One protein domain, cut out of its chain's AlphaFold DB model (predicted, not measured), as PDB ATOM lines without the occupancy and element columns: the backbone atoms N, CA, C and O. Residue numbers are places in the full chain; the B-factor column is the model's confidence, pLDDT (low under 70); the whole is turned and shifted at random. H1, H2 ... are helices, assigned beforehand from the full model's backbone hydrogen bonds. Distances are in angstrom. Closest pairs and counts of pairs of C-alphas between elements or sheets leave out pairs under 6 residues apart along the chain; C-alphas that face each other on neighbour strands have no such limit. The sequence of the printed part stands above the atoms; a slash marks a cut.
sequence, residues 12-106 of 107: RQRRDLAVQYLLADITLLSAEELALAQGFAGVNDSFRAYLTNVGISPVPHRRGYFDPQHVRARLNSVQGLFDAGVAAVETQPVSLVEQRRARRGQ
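AT A GLANCE: This is residues 12 to 106 of the 107 residues of an uncharacterized protein of Sulfitobacter sp (UniProt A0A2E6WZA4). Picture a small body of loops and three short helices, H2, H3 and H4, from which two arms stick out: residues 12 to 23 of H1, and a long tail, residues 84 to 106, that has H5 near its far end. The tail has no other named element and makes much of the length, while the body without the two arms is compact, spanning 28 by 26 by 19 A. The printed part has 95 residues, with five named helices in the order H1, H2, H3, H4, H5 and no named strand; its class is all helix, with 52 residues in the named helices. The whole is extended, with a radius of gyration of the C-alphas of 20.2 A, and elongated, spanning 65 by 34 by 26 A.

HOW THE PARTS SIT: Begin with H1, residues 12 to 26; its residues 12 to 23 stand free, and it touches H4, residues 68 to 78, with residues 24 to 25 alone. There H1 and H4, residues 68 to 78, only just touch, and only at their ends, with 3 pairs of C-alphas within 8 A. The closest C-alphas of the two are those of Asp 25 and Pro 68, 7.0 A apart, and their lines are about perpendicular at 80 degrees. Go on through Leu 29 and Ser 30, which form a short antiparallel pairing with Tyr 65 and Phe 66, to H2, residues 31 to 37. H2 touches no helix but is close to H3, residues 45 to 54, though not clearly touching it: the closest C-alphas, those of Ala 35 and Phe 47, are 6.7 A apart. The lines of H2 and H3 are about perpendicular at 79 degrees. At the other end of H3, look at Val 54 and Arg 74: their C-alphas, the closest of H3 and H4, are 6.5 A apart. H3 and H4 only just touch, with 3 pairs of C-alphas within 8 A, and at 71 degrees their lines are only just about perpendicular. H2 and H4 are apart. Last comes H5, residues 96 to 104, which stands free and is apart from H1, H2, H3 and H4. In H1, H2, H3, H4 and H5 every O i to N i+4 pair is within hydrogen-bond range.

IN THESE COORDINATES: Find C-alpha 12 at (42.259, -21.132, -2.365); from there H1, the longest helix by residues, runs 21.3 A to C-alpha 26 at (22.989, -27.776, 3.660). H2 follows from Ala 31 to Ala 37, 9.8 A, and H3 from Asp 45 to Val 54, 14.2 A. H4 runs 15.5 A from Pro 68 to Val 78, and its centre is the nearest to the mean of the C-alphas, 7.0 A from it. H5 begins at Leu 96 and ends 12.4 A away at C-alpha 104, (36.124, -48.957, -29.012); its centre is the farthest, at 36.0 A.

THE WHOLE: Look for the two C-alphas farthest apart at Asp 45 and Gly 105, 65.4 A from each other. The printed part has no cut. The link from H1 to H2 is tight and that from H2 to H3 is short; the long links are residues 55 to 67, between H3 and H4, and residues 79 to 95, between H4 and H5. Read the B-factor column for the model's confidence: the mean pLDDT of the printed part is 82.0, and 26 residues are under 70, namely 12 to 15, 17 to 18, 20 to 25, 83 to 94 and 105 to 106.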
ATOM      1  N   ARG A  12      42.755 -20.951  -3.738       66.00
ATOM      2  CA  ARG A  12      42.259 -21.132  -2.365       66.00
ATOM      3  C   ARG A  12      40.944 -20.382  -2.164       66.00
ATOM      4  O   ARG A  12      39.963 -20.983  -1.753       66.00
ATOM      5  N   GLN A  13      40.895 -19.132  -2.622       68.12
ATOM      6  CA  GLN A  13      39.709 -18.285  -2.520       68.12
ATOM      7  C   GLN A  13      38.493 -18.870  -3.261       68.12
ATOM      8  O   GLN A  13      37.382 -18.828  -2.746       68.12
ATOM      9  N   ARG A  14      38.686 -19.486  -4.440       65.19
ATOM     10  CA  ARG A  14      37.599 -20.185  -5.156       65.19
ATOM     11  C   ARG A  14      37.082 -21.416  -4.411       65.19
ATOM     12  O   ARG A  14      35.885 -21.681  -4.459       65.19
ATOM     13  N   ARG A  15      37.962 -22.164  -3.738       69.75
ATOM     14  CA  ARG A  15      37.565 -23.324  -2.925       69.75
ATOM     15  C   ARG A  15      36.787 -22.893  -1.687       69.75
ATOM     16  O   ARG A  15      35.751 -23.485  -1.418       69.75
ATOM     17  N   ASP A  16      37.242 -21.848  -1.003       72.75
ATOM     18  CA  ASP A  16      36.575 -21.331   0.196       72.75
ATOM     19  C   ASP A  16      35.150 -20.854  -0.129       72.75
ATOM     20  O   ASP A  16      34.204 -21.224   0.562       72.75
ATOM     21  N   LEU A  17      34.967 -20.144  -1.251       66.50
ATOM     22  CA  LEU A  17      33.642 -19.745  -1.734       66.50
ATOM     23  C   LEU A  17      32.759 -20.950  -2.081       66.50
ATOM     24  O   LEU A  17      31.603 -20.984  -1.679       66.50
ATOM     25  N   ALA A  18      33.286 -21.948  -2.798       68.75
ATOM     26  CA  ALA A  18      32.518 -23.141  -3.167       68.75
ATOM     27  C   ALA A  18      32.064 -23.944  -1.937       68.75
ATOM     28  O   ALA A  18      30.923 -24.392  -1.885       68.75
ATOM     29  N   VAL A  19      32.933 -24.084  -0.933       72.44
ATOM     30  CA  VAL A  19      32.581 -24.712   0.349       72.44
ATOM     31  C   VAL A  19      31.517 -23.891   1.070       72.44
ATOM     32  O   VAL A  19      30.572 -24.463   1.599       72.44
ATOM     33  N   GLN A  20      31.619 -22.563   1.054       67.00
ATOM     34  CA  GLN A  20      30.630 -21.688   1.678       67.00
ATOM     35  C   GLN A  20      29.256 -21.764   0.994       67.00
ATOM     36  O   GLN A  20      28.247 -21.826   1.690       67.00
ATOM     37  N   TYR A  21      29.212 -21.841  -0.342       69.69
ATOM     38  CA  TYR A  21      27.979 -22.102  -1.096       69.69
ATOM     39  C   TYR A  21      27.399 -23.486  -0.785       69.69
ATOM     40  O   TYR A  21      26.207 -23.598  -0.525       69.69
ATOM     41  N   LEU A  22      28.236 -24.526  -0.738       67.69
ATOM     42  CA  LEU A  22      27.783 -25.883  -0.427       67.69
ATOM     43  C   LEU A  22      27.263 -26.004   1.013       67.69
ATOM     44  O   LEU A  22      26.310 -26.726   1.278       67.69
ATOM     45  N   LEU A  23      27.876 -25.288   1.957       67.75
ATOM     46  CA  LEU A  23      27.375 -25.202   3.325       67.75
ATOM     47  C   LEU A  23      26.047 -24.446   3.374       67.75
ATOM     48  O   LEU A  23      25.139 -24.918   4.047       67.75
ATOM     49  N   ALA A  24      25.901 -23.347   2.628       64.50
ATOM     50  CA  ALA A  24      24.630 -22.633   2.509       64.50
ATOM     51  C   ALA A  24      23.513 -23.507   1.904       64.50
ATOM     52  O   ALA A  24      22.356 -23.329   2.268       64.50
ATOM     53  N   ASP A  25      23.858 -24.483   1.056       68.62
ATOM     54  CA  ASP A  25      22.921 -25.486   0.529       68.62
ATOM     55  C   ASP A  25      22.496 -26.542   1.568       68.62
ATOM     56  O   ASP A  25      21.464 -27.185   1.402       68.62
ATOM     57  N   ILE A  26      23.269 -26.746   2.641       77.50
ATOM     58  CA  ILE A  26      22.989 -27.776   3.660       77.50
ATOM     59  C   ILE A  26      22.427 -27.157   4.949       77.50
ATOM     60  O   ILE A  26      21.694 -27.812   5.695       77.50
ATOM     61  N   THR A  27      22.761 -25.901   5.253       87.50
ATOM     62  CA  THR A  27      22.335 -25.245   6.493       87.50
ATOM     63  C   THR A  27      20.942 -24.652   6.374       87.50
ATOM     64  O   THR A  27      20.659 -23.868   5.471       87.50
ATOM     65  N   LEU A  28      20.090 -24.961   7.348       91.88
ATOM     66  CA  LEU A  28      18.780 -24.333   7.480       91.88
ATOM     67  C   LEU A  28      18.911 -22.920   8.050       91.88
ATOM     68  O   LEU A  28      19.720 -22.687   8.945       91.88
ATOM     69  N   LEU A  29      18.050 -22.014   7.590       93.12
ATOM     70  CA  LEU A  29      17.896 -20.675   8.158       93.12
ATOM     71  C   LEU A  29      16.868 -20.705   9.281       93.12
ATOM     72  O   LEU A  29      15.776 -21.253   9.119       93.12
ATOM     73  N   SER A  30      17.178 -20.081  10.409       95.94
ATOM     74  CA  SER A  30      16.167 -19.790  11.422       95.94
ATOM     75  C   SER A  30      15.199 -18.701  10.942       95.94
ATOM     76  O   SER A  30      15.485 -17.919  10.033       95.94
ATOM     77  N   ALA A  31      14.032 -18.628  11.577       96.19
ATOM     78  CA  ALA A  31      13.035 -17.601  11.307       96.19
ATOM     79  C   ALA A  31      13.579 -16.183  11.539       96.19
ATOM     80  O   ALA A  31      13.239 -15.283  10.779       96.19
ATOM     81  N   GLU A  32      14.428 -15.998  12.557       97.19
ATOM     82  CA  GLU A  32      15.046 -14.704  12.871       97.19
ATOM     83  C   GLU A  32      16.048 -14.284  11.796       97.19
ATOM     84  O   GLU A  32      15.973 -13.172  11.278       97.19
ATOM     85  N   GLU A  33      16.940 -15.192  11.392       95.69
ATOM     86  CA  GLU A  33      17.895 -14.927  10.310       95.69
ATOM     87  C   GLU A  33      17.171 -14.605   9.003       95.69
ATOM     88  O   GLU A  33      17.539 -13.662   8.302       95.69
ATOM     89  N   LEU A  34      16.106 -15.351   8.695       95.62
ATOM     90  CA  LEU A  34      15.302 -15.104   7.507       95.62
ATOM     91  C   LEU A  34      14.574 -13.755   7.582       95.62
ATOM     92  O   LEU A  34      14.549 -13.034   6.589       95.62
ATOM     93  N   ALA A  35      14.005 -13.389   8.733       97.31
ATOM     94  CA  ALA A  35      13.333 -12.103   8.909       97.31
ATOM     95  C   ALA A  35      14.295 -10.933   8.669       97.31
ATOM     96  O   ALA A  35      13.993 -10.048   7.863       97.31
ATOM     97  N   LEU A  36      15.480 -10.978   9.285       96.81
ATOM     98  CA  LEU A  36      16.525  -9.969   9.104       96.81
ATOM     99  C   LEU A  36      16.994  -9.894   7.646       96.81
ATOM    100  O   LEU A  36      17.088  -8.803   7.084       96.81
ATOM    101  N   ALA A  37      17.222 -11.042   7.000       93.88
ATOM    102  CA  ALA A  37      17.635 -11.101   5.596       93.88
ATOM    103  C   ALA A  37      16.582 -10.526   4.630       93.88
ATOM    104  O   ALA A  37      16.932 -10.042   3.555       93.88
ATOM    105  N   GLN A  38      15.300 -10.566   5.002       94.06
ATOM    106  CA  GLN A  38      14.192  -9.996   4.231       94.06
ATOM    107  C   GLN A  38      13.874  -8.537   4.622       94.06
ATOM    108  O   GLN A  38      12.909  -7.969   4.117       94.06
ATOM    109  N   GLY A  39      14.672  -7.920   5.504       95.56
ATOM    110  CA  GLY A  39      14.527  -6.517   5.906       95.56
ATOM    111  C   GLY A  39      13.503  -6.260   7.017       95.56
ATOM    112  O   GLY A  39      13.152  -5.108   7.268       95.56
ATOM    113  N   PHE A  40      13.022  -7.300   7.697       96.50
ATOM    114  CA  PHE A  40      12.189  -7.155   8.891       96.50
ATOM    115  C   PHE A  40      13.071  -6.973  10.132       96.50
ATOM    116  O   PHE A  40      14.177  -7.496  10.201       96.50
ATOM    117  N   ALA A  41      12.563  -6.276  11.153       94.88
ATOM    118  CA  ALA A  41      13.276  -6.108  12.427       94.88
ATOM    119  C   ALA A  41      13.410  -7.414  13.243       94.88
ATOM    120  O   ALA A  41      14.204  -7.473  14.175       94.88
ATOM    121  N   GLY A  42      12.615  -8.435  12.914       96.00
ATOM    122  CA  GLY A  42      12.570  -9.737  13.577       96.00
ATOM    123  C   GLY A  42      11.293 -10.495  13.209       96.00
ATOM    124  O   GLY A  42      10.511 -10.044  12.361       96.00
ATOM    125  N   VAL A  43      11.053 -11.636  13.858       96.94
ATOM    126  CA  VAL A  43       9.854 -12.455  13.611       96.94
ATOM    127  C   VAL A  43       8.607 -11.802  14.222       96.94
ATOM    128  O   VAL A  43       8.354 -11.895  15.420       96.94
ATOM    129  N   ASN A  44       7.771 -11.191  13.381       96.75
ATOM    130  CA  ASN A  44       6.493 -10.580  13.768       96.75
ATOM    131  C   ASN A  44       5.329 -11.044  12.870       96.75
ATOM    132  O   ASN A  44       5.520 -11.829  11.937       96.75
ATOM    133  N   ASP A  45       4.111 -10.575  13.146       97.31
ATOM    134  CA  ASP A  45       2.916 -10.979  12.392       97.31
ATOM    135  C   ASP A  45       2.984 -10.571  10.916       97.31
ATOM    136  O   ASP A  45       2.609 -11.358  10.048       97.31
ATOM    137  N   SER A  46       3.555  -9.403  10.610       97.00
ATOM    138  CA  SER A  46       3.778  -8.956   9.229       97.00
ATOM    139  C   SER A  46       4.728  -9.886   8.473       97.00
ATOM    140  O   SER A  46       4.470 -10.225   7.320       97.00
ATOM    141  N   PHE A  47       5.796 -10.354   9.123       97.44
ATOM    142  CA  PHE A  47       6.715 -11.342   8.561       97.44
ATOM    143  C   PHE A  47       6.022 -12.695   8.341       97.44
ATOM    144  O   PHE A  47       6.157 -13.299   7.280       97.44
ATOM    145  N   ARG A  48       5.214 -13.166   9.301       96.12
ATOM    146  CA  ARG A  48       4.447 -14.418   9.152       96.12
ATOM    147  C   ARG A  48       3.421 -14.334   8.016       96.12
ATOM    148  O   ARG A  48       3.271 -15.290   7.250       96.12
ATOM    149  N   ALA A  49       2.752 -13.191   7.879       97.25
ATOM    150  CA  ALA A  49       1.836 -12.920   6.777       97.25
ATOM    151  C   ALA A  49       2.582 -12.891   5.435       97.25
ATOM    152  O   ALA A  49       2.141 -13.521   4.476       97.25
ATOM    153  N   TYR A  50       3.752 -12.247   5.384       96.56
ATOM    154  CA  TYR A  50       4.629 -12.249   4.213       96.56
ATOM    155  C   TYR A  50       5.015 -13.667   3.774       96.56
ATOM    156  O   TYR A  50       4.818 -14.012   2.609       96.56
ATOM    157  N   LEU A  51       5.484 -14.517   4.698       96.56
ATOM    158  CA  LEU A  51       5.821 -15.912   4.388       96.56
ATOM    159  C   LEU A  51       4.628 -16.662   3.784       96.56
ATOM    160  O   LEU A  51       4.784 -17.368   2.790       96.56
ATOM    161  N   THR A  52       3.432 -16.459   4.342       95.69
ATOM    162  CA  THR A  52       2.196 -17.082   3.847       95.69
ATOM    163  C   THR A  52       1.844 -16.592   2.441       95.69
ATOM    164  O   THR A  52       1.576 -17.407   1.562       95.69
ATOM    165  N   ASN A  53       1.922 -15.282   2.198       95.81
ATOM    166  CA  ASN A  53       1.610 -14.669   0.903       95.81
ATOM    167  C   ASN A  53       2.571 -15.121  -0.207       95.81
ATOM    168  O   ASN A  53       2.149 -15.380  -1.332       95.81
ATOM    169  N   VAL A  54       3.863 -15.252   0.110       94.75
ATOM    170  CA  VAL A  54       4.887 -15.751  -0.824       94.75
ATOM    171  C   VAL A  54       4.836 -17.286  -0.946       94.75
ATOM    172  O   VAL A  54       5.349 -17.864  -1.906       94.75
ATOM    173  N   GLY A  55       4.174 -17.984  -0.019       95.25
ATOM    174  CA  GLY A  55       4.101 -19.448   0.048       95.25
ATOM    175  C   GLY A  55       5.413 -20.100   0.492       95.25
ATOM    176  O   GLY A  55       5.778 -21.175   0.013       95.25
ATOM    177  N   ILE A  56       6.153 -19.429   1.373       96.12
ATOM    178  CA  ILE A  56       7.328 -19.987   2.040       96.12
ATOM    179  C   ILE A  56       6.851 -20.771   3.260       96.12
ATOM    180  O   ILE A  56       6.197 -20.227   4.150       96.12
ATOM    181  N   SER A  57       7.222 -22.047   3.317       95.31
ATOM    182  CA  SER A  57       6.830 -22.963   4.382       95.31
ATOM    183  C   SER A  57       8.056 -23.355   5.201       95.31
ATOM    184  O   SER A  57       9.140 -23.498   4.631       95.31
ATOM    185  N   PRO A  58       7.911 -23.539   6.523       95.81
ATOM    186  CA  PRO A  58       8.986 -24.072   7.343       95.81
ATOM    187  C   PRO A  58       9.252 -25.541   7.000       95.81
ATOM    188  O   PRO A  58       8.386 -26.246   6.474       95.81
ATOM    189  N   VAL A  59      10.439 -26.020   7.365       94.00
ATOM    190  CA  VAL A  59      10.815 -27.426   7.205       94.00
ATOM    191  C   VAL A  59       9.869 -28.309   8.036       94.00
ATOM    192  O   VAL A  59       9.641 -28.026   9.221       94.00
ATOM    193  N   PRO A  60       9.314 -29.396   7.462       92.69
ATOM    194  CA  PRO A  60       8.456 -30.320   8.194       92.69
ATOM    195  C   PRO A  60       9.111 -30.796   9.494       92.69
ATOM    196  O   PRO A  60      10.292 -31.132   9.522       92.69
ATOM    197  N   HIS A  61       8.338 -30.826  10.580       92.50
ATOM    198  CA  HIS A  61       8.797 -31.200  11.929       92.50
ATOM    199  C   HIS A  61       9.863 -30.278  12.558       92.50
ATOM    200  O   HIS A  61      10.276 -30.521  13.689       92.50
ATOM    201  N   ARG A  62      10.270 -29.191  11.891       89.44
ATOM    202  CA  ARG A  62      11.214 -28.191  12.415       89.44
ATOM    203  C   ARG A  62      10.620 -26.793  12.289       89.44
ATOM    204  O   ARG A  62      10.982 -25.998  11.425       89.44
ATOM    205  N   ARG A  63       9.668 -26.495  13.178       87.38
ATOM    206  CA  ARG A  63       9.034 -25.172  13.239       87.38
ATOM    207  C   ARG A  63      10.093 -24.099  13.495       87.38
ATOM    208  O   ARG A  63      10.929 -24.257  14.376       87.38
ATOM    209  N   GLY A  64      10.025 -23.011  12.730       92.75
ATOM    210  CA  GLY A  64      10.963 -21.894  12.839       92.75
ATOM    211  C   GLY A  64      12.267 -22.070  12.061       92.75
ATOM    212  O   GLY A  64      13.104 -21.181  12.141       92.75
ATOM    213  N   TYR A  65      12.427 -23.157  11.301       95.69
ATOM    214  CA  TYR A  65      13.538 -23.335  10.368       95.69
ATOM    215  C   TYR A  65      13.035 -23.415   8.931       95.69
ATOM    216  O   TYR A  65      11.966 -23.969   8.663       95.69
ATOM    217  N   PHE A  66      13.831 -22.885   8.015       95.31
ATOM    218  CA  PHE A  66      13.523 -22.762   6.602       95.31
ATOM    219  C   PHE A  66      14.688 -23.275   5.771       95.31
ATOM    220  O   PHE A  66      15.852 -23.114   6.129       95.31
ATOM    221  N   ASP A  67      14.346 -23.890   4.649       92.31
ATOM    222  CA  ASP A  67      15.311 -24.292   3.639       92.31
ATOM    223  C   ASP A  67      15.638 -23.076   2.742       92.31
ATOM    224  O   ASP A  67      14.713 -22.509   2.141       92.31
ATOM    225  N   PRO A  68      16.913 -22.644   2.647       91.44
ATOM    226  CA  PRO A  68      17.325 -21.540   1.779       91.44
ATOM    227  C   PRO A  68      16.939 -21.738   0.311       91.44
ATOM    228  O   PRO A  68      16.553 -20.771  -0.352       91.44
ATOM    229  N   GLN A  69      16.997 -22.974  -0.195       89.88
ATOM    230  CA  GLN A  69      16.645 -23.285  -1.579       89.88
ATOM    231  C   GLN A  69      15.146 -23.104  -1.807       89.88
ATOM    232  O   GLN A  69      14.742 -22.455  -2.775       89.88
ATOM    233  N   HIS A  70      14.316 -23.585  -0.875       91.31
ATOM    234  CA  HIS A  70      12.865 -23.370  -0.923       91.31
ATOM    235  C   HIS A  70      12.521 -21.879  -0.911       91.31
ATOM    236  O   HIS A  70      11.753 -21.405  -1.750       91.31
ATOM    237  N   VAL A  71      13.122 -21.121   0.013       93.00
ATOM    238  CA  VAL A  71      12.939 -19.664   0.096       93.00
ATOM    239  C   VAL A  71      13.296 -19.014  -1.238       93.00
ATOM    240  O   VAL A  71      12.501 -18.242  -1.778       93.00
ATOM    241  N   ARG A  72      14.461 -19.348  -1.805       91.44
ATOM    242  CA  ARG A  72      14.924 -18.753  -3.059       91.44
ATOM    243  C   ARG A  72      14.005 -19.084  -4.231       91.44
ATOM    244  O   ARG A  72      13.630 -18.170  -4.961       91.44
ATOM    245  N   ALA A  73      13.583 -20.339  -4.365       90.69
ATOM    246  CA  ALA A  73      12.670 -20.776  -5.420       90.69
ATOM    247  C   ALA A  73      11.323 -20.029  -5.368       90.69
ATOM    248  O   ALA A  73      10.794 -19.606  -6.402       90.69
ATOM    249  N   ARG A  74      10.778 -19.805  -4.164       93.62
ATOM    250  CA  ARG A  74       9.529 -19.047  -3.985       93.62
ATOM    251  C   ARG A  74       9.692 -17.568  -4.324       93.62
ATOM    252  O   ARG A  74       8.831 -17.018  -5.006       93.62
ATOM    253  N   LEU A  75      10.792 -16.940  -3.909       93.25
ATOM    254  CA  LEU A  75      11.077 -15.543  -4.255       93.25
ATOM    255  C   LEU A  75      11.238 -15.354  -5.764       93.25
ATOM    256  O   LEU A  75      10.626 -14.455  -6.333       93.25
ATOM    257  N   ASN A  76      12.002 -16.238  -6.403       91.94
ATOM    258  CA  ASN A  76      12.172 -16.275  -7.851       91.94
ATOM    259  C   ASN A  76      10.807 -16.370  -8.561       91.94
ATOM    260  O   ASN A  76      10.493 -15.546  -9.420       91.94
ATOM    261  N   SER A  77       9.945 -17.290  -8.111       91.31
ATOM    262  CA  SER A  77       8.588 -17.462  -8.651       91.31
ATOM    263  C   SER A  77       7.732 -16.195  -8.525       91.31
ATOM    264  O   SER A  77       7.071 -15.804  -9.484       91.31
ATOM    265  N   VAL A  78       7.753 -15.527  -7.365       91.81
ATOM    266  CA  VAL A  78       6.997 -14.277  -7.140       91.81
ATOM    267  C   VAL A  78       7.533 -13.123  -7.988       91.81
ATOM    268  O   VAL A  78       6.760 -12.282  -8.437       91.81
ATOM    269  N   GLN A  79       8.840 -13.091  -8.248       91.00
ATOM    270  CA  GLN A  79       9.477 -12.074  -9.089       91.00
ATOM    271  C   GLN A  79       9.315 -12.344 -10.595       91.00
ATOM    272  O   GLN A  79       9.834 -11.580 -11.406       91.00
ATOM    273  N   GLY A  80       8.629 -13.425 -10.989       88.50
ATOM    274  CA  GLY A  80       8.542 -13.852 -12.389       88.50
ATOM    275  C   GLY A  80       9.885 -14.319 -12.962       88.50
ATOM    276  O   GLY A  80      10.021 -14.497 -14.171       88.50
ATOM    277  N   LEU A  81      10.879 -14.527 -12.095       82.12
ATOM    278  CA  LEU A  81      12.160 -15.123 -12.426       82.12
ATOM    279  C   LEU A  81      11.973 -16.635 -12.354       82.12
ATOM    280  O   LEU A  81      12.314 -17.277 -11.369       82.12
ATOM    281  N   PHE A  82      11.376 -17.218 -13.385       70.56
ATOM    282  CA  PHE A  82      11.482 -18.663 -13.554       70.56
ATOM    283  C   PHE A  82      12.963 -18.980 -13.741       70.56
ATOM    284  O   PHE A  82      13.640 -18.260 -14.480       70.56
ATOM    285  N   ASP A  83      13.480 -20.003 -13.058       58.88
ATOM    286  CA  ASP A  83      14.856 -20.445 -13.264       58.88
ATOM    287  C   ASP A  83      15.035 -20.828 -14.740       58.88
ATOM    288  O   ASP A  83      14.837 -21.968 -15.147       58.88
ATOM    289  N   ALA A  84      15.492 -19.874 -15.552       52.09
ATOM    290  CA  ALA A  84      16.072 -20.137 -16.862       52.09
ATOM    291  C   ALA A  84      17.377 -20.960 -16.733       52.09
ATOM    292  O   ALA A  84      17.981 -21.335 -17.733       52.09
ATOM    293  N   GLY A  85      17.817 -21.232 -15.494       49.97
ATOM    294  CA  GLY A  85      19.066 -21.886 -15.118       49.97
ATOM    295  C   GLY A  85      18.958 -23.347 -14.676       49.97
ATOM    296  O   GLY A  85      19.964 -23.902 -14.254       49.97
ATOM    297  N   VAL A  86      17.795 -23.988 -14.811       46.25
ATOM    298  CA  VAL A  86      17.729 -25.439 -15.052       46.25
ATOM    299  C   VAL A  86      16.826 -25.661 -16.260       46.25
ATOM    300  O   VAL A  86      15.895 -26.462 -16.244       46.25
ATOM    301  N   ALA A  87      17.147 -24.992 -17.375       42.91
ATOM    302  CA  ALA A  87      17.145 -25.768 -18.602       42.91
ATOM    303  C   ALA A  87      17.974 -26.996 -18.242       42.91
ATOM    304  O   ALA A  87      19.168 -26.867 -17.949       42.91
ATOM    305  N   ALA A  88      17.303 -28.143 -18.096       45.69
ATOM    306  CA  ALA A  88      17.971 -29.419 -18.027       45.69
ATOM    307  C   ALA A  88      19.126 -29.298 -19.009       45.69
ATOM    308  O   ALA A  88      18.916 -28.857 -20.145       45.69
ATOM    309  N   VAL A  89      20.350 -29.596 -18.575       45.72
ATOM    310  CA  VAL A  89      21.325 -30.035 -19.558       45.72
ATOM    311  C   VAL A  89      20.569 -31.153 -20.248       45.72
ATOM    312  O   VAL A  89      20.370 -32.212 -19.645       45.72
ATOM    313  N   GLU A  90      20.006 -30.858 -21.423       46.16
ATOM    314  CA  GLU A  90      19.498 -31.837 -22.349       46.16
ATOM    315  C   GLU A  90      20.756 -32.613 -22.663       46.16
ATOM    316  O   GLU A  90      21.510 -32.338 -23.593       46.16
ATOM    317  N   THR A  91      21.040 -33.552 -21.772       51.50
ATOM    318  CA  THR A  91      21.929 -34.648 -22.008       51.50
ATOM    319  C   THR A  91      21.107 -35.430 -23.003       51.50
ATOM    320  O   THR A  91      20.346 -36.319 -22.628       51.50
ATOM    321  N   GLN A  92      21.141 -34.965 -24.256       58.38
ATOM    322  CA  GLN A  92      20.645 -35.680 -25.409       58.38
ATOM    323  C   GLN A  92      21.082 -37.119 -25.157       58.38
ATOM    324  O   GLN A  92      22.280 -37.327 -24.922       58.38
ATOM    325  N   PRO A  93      20.146 -38.075 -25.018       57.53
ATOM    326  CA  PRO A  93      20.502 -39.417 -24.605       57.53
ATOM    327  C   PRO A  93      21.459 -39.957 -25.658       57.53
ATOM    328  O   PRO A  93      21.053 -40.284 -26.771       57.53
ATOM    329  N   VAL A  94      22.750 -39.973 -25.316       63.44
ATOM    330  CA  VAL A  94      23.814 -40.400 -26.217       63.44
ATOM    331  C   VAL A  94      23.447 -41.806 -26.647       63.44
ATOM    332  O   VAL A  94      23.268 -42.688 -25.798       63.44
ATOM    333  N   SER A  95      23.263 -42.006 -27.950       76.69
ATOM    334  CA  SER A  95      22.756 -43.276 -28.447       76.69
ATOM    335  C   SER A  95      23.702 -44.401 -28.013       76.69
ATOM    336  O   SER A  95      24.923 -44.229 -27.929       76.69
ATOM    337  N   LEU A  96      23.169 -45.601 -27.770       79.50
ATOM    338  CA  LEU A  96      23.986 -46.766 -27.396       79.50
ATOM    339  C   LEU A  96      25.107 -47.057 -28.420       79.50
ATOM    340  O   LEU A  96      26.119 -47.684 -28.098       79.50
ATOM    341  N   VAL A  97      24.937 -46.584 -29.659       77.19
ATOM    342  CA  VAL A  97      25.925 -46.654 -30.740       77.19
ATOM    343  C   VAL A  97      27.104 -45.711 -30.488       77.19
ATOM    344  O   VAL A  97      28.255 -46.134 -30.622       77.19
ATOM    345  N   GLU A  98      26.849 -44.470 -30.080       76.38
ATOM    346  CA  GLU A  98      27.883 -43.483 -29.745       76.38
ATOM    347  C   GLU A  98      28.663 -43.893 -28.490       76.38
ATOM    348  O   GLU A  98      29.895 -43.867 -28.503       76.38
ATOM    349  N   GLN A  99      27.977 -44.422 -27.468       77.12
ATOM    350  CA  GLN A  99      28.637 -45.012 -26.294       77.12
ATOM    351  C   GLN A  99      29.544 -46.196 -26.679       77.12
ATOM    352  O   GLN A  99      30.675 -46.317 -26.198       77.12
ATOM    353  N   ARG A 100      29.088 -47.071 -27.592       76.94
ATOM    354  CA  ARG A 100      29.905 -48.192 -28.091       76.94
ATOM    355  C   ARG A 100      31.121 -47.731 -28.895       76.94
ATOM    356  O   ARG A 100      32.165 -48.376 -28.783       76.94
ATOM    357  N   ARG A 101      31.004 -46.671 -29.703       79.12
ATOM    358  CA  ARG A 101      32.121 -46.113 -30.491       79.12
ATOM    359  C   ARG A 101      33.181 -45.482 -29.593       79.12
ATOM    360  O   ARG A 101      34.349 -45.826 -29.742       79.12
ATOM    361  N   ALA A 102      32.772 -44.674 -28.614       78.88
ATOM    362  CA  ALA A 102      33.684 -44.078 -27.635       78.88
ATOM    363  C   ALA A 102      34.500 -45.145 -26.886       78.88
ATOM    364  O   ALA A 102      35.708 -45.006 -26.723       78.88
ATOM    365  N   ARG A 103      33.866 -46.268 -26.519       74.31
ATOM    366  CA  ARG A 103      34.546 -47.389 -25.852       74.31
ATOM    367  C   ARG A 103      35.531 -48.145 -26.751       74.31
ATOM    368  O   ARG A 103      36.485 -48.728 -26.253       74.31
ATOM    369  N   ARG A 104      35.284 -48.202 -28.063       76.06
ATOM    370  CA  ARG A 104      36.124 -48.957 -29.012       76.06
ATOM    371  C   ARG A 104      37.287 -48.147 -29.586       76.06
ATOM    372  O   ARG A 104      38.227 -48.764 -30.061       76.06
ATOM    373  N   GLY A 105      37.232 -46.816 -29.530       68.75
ATOM    374  CA  GLY A 105      38.296 -45.927 -30.016       68.75
ATOM    375  C   GLY A 105      39.424 -45.636 -29.017       68.75
ATOM    376  O   GLY A 105      40.311 -44.860 -29.342       68.75
ATOM    377  N   GLN A 106      39.390 -46.212 -27.809       65.62
ATOM    378  CA  GLN A 106      40.409 -46.021 -26.760       65.62
ATOM    379  C   GLN A 106      41.382 -47.210 -26.624       65.62
ATOM    380  O   GLN A 106      41.958 -47.420 -25.557       65.62
TER     381      GLN A 106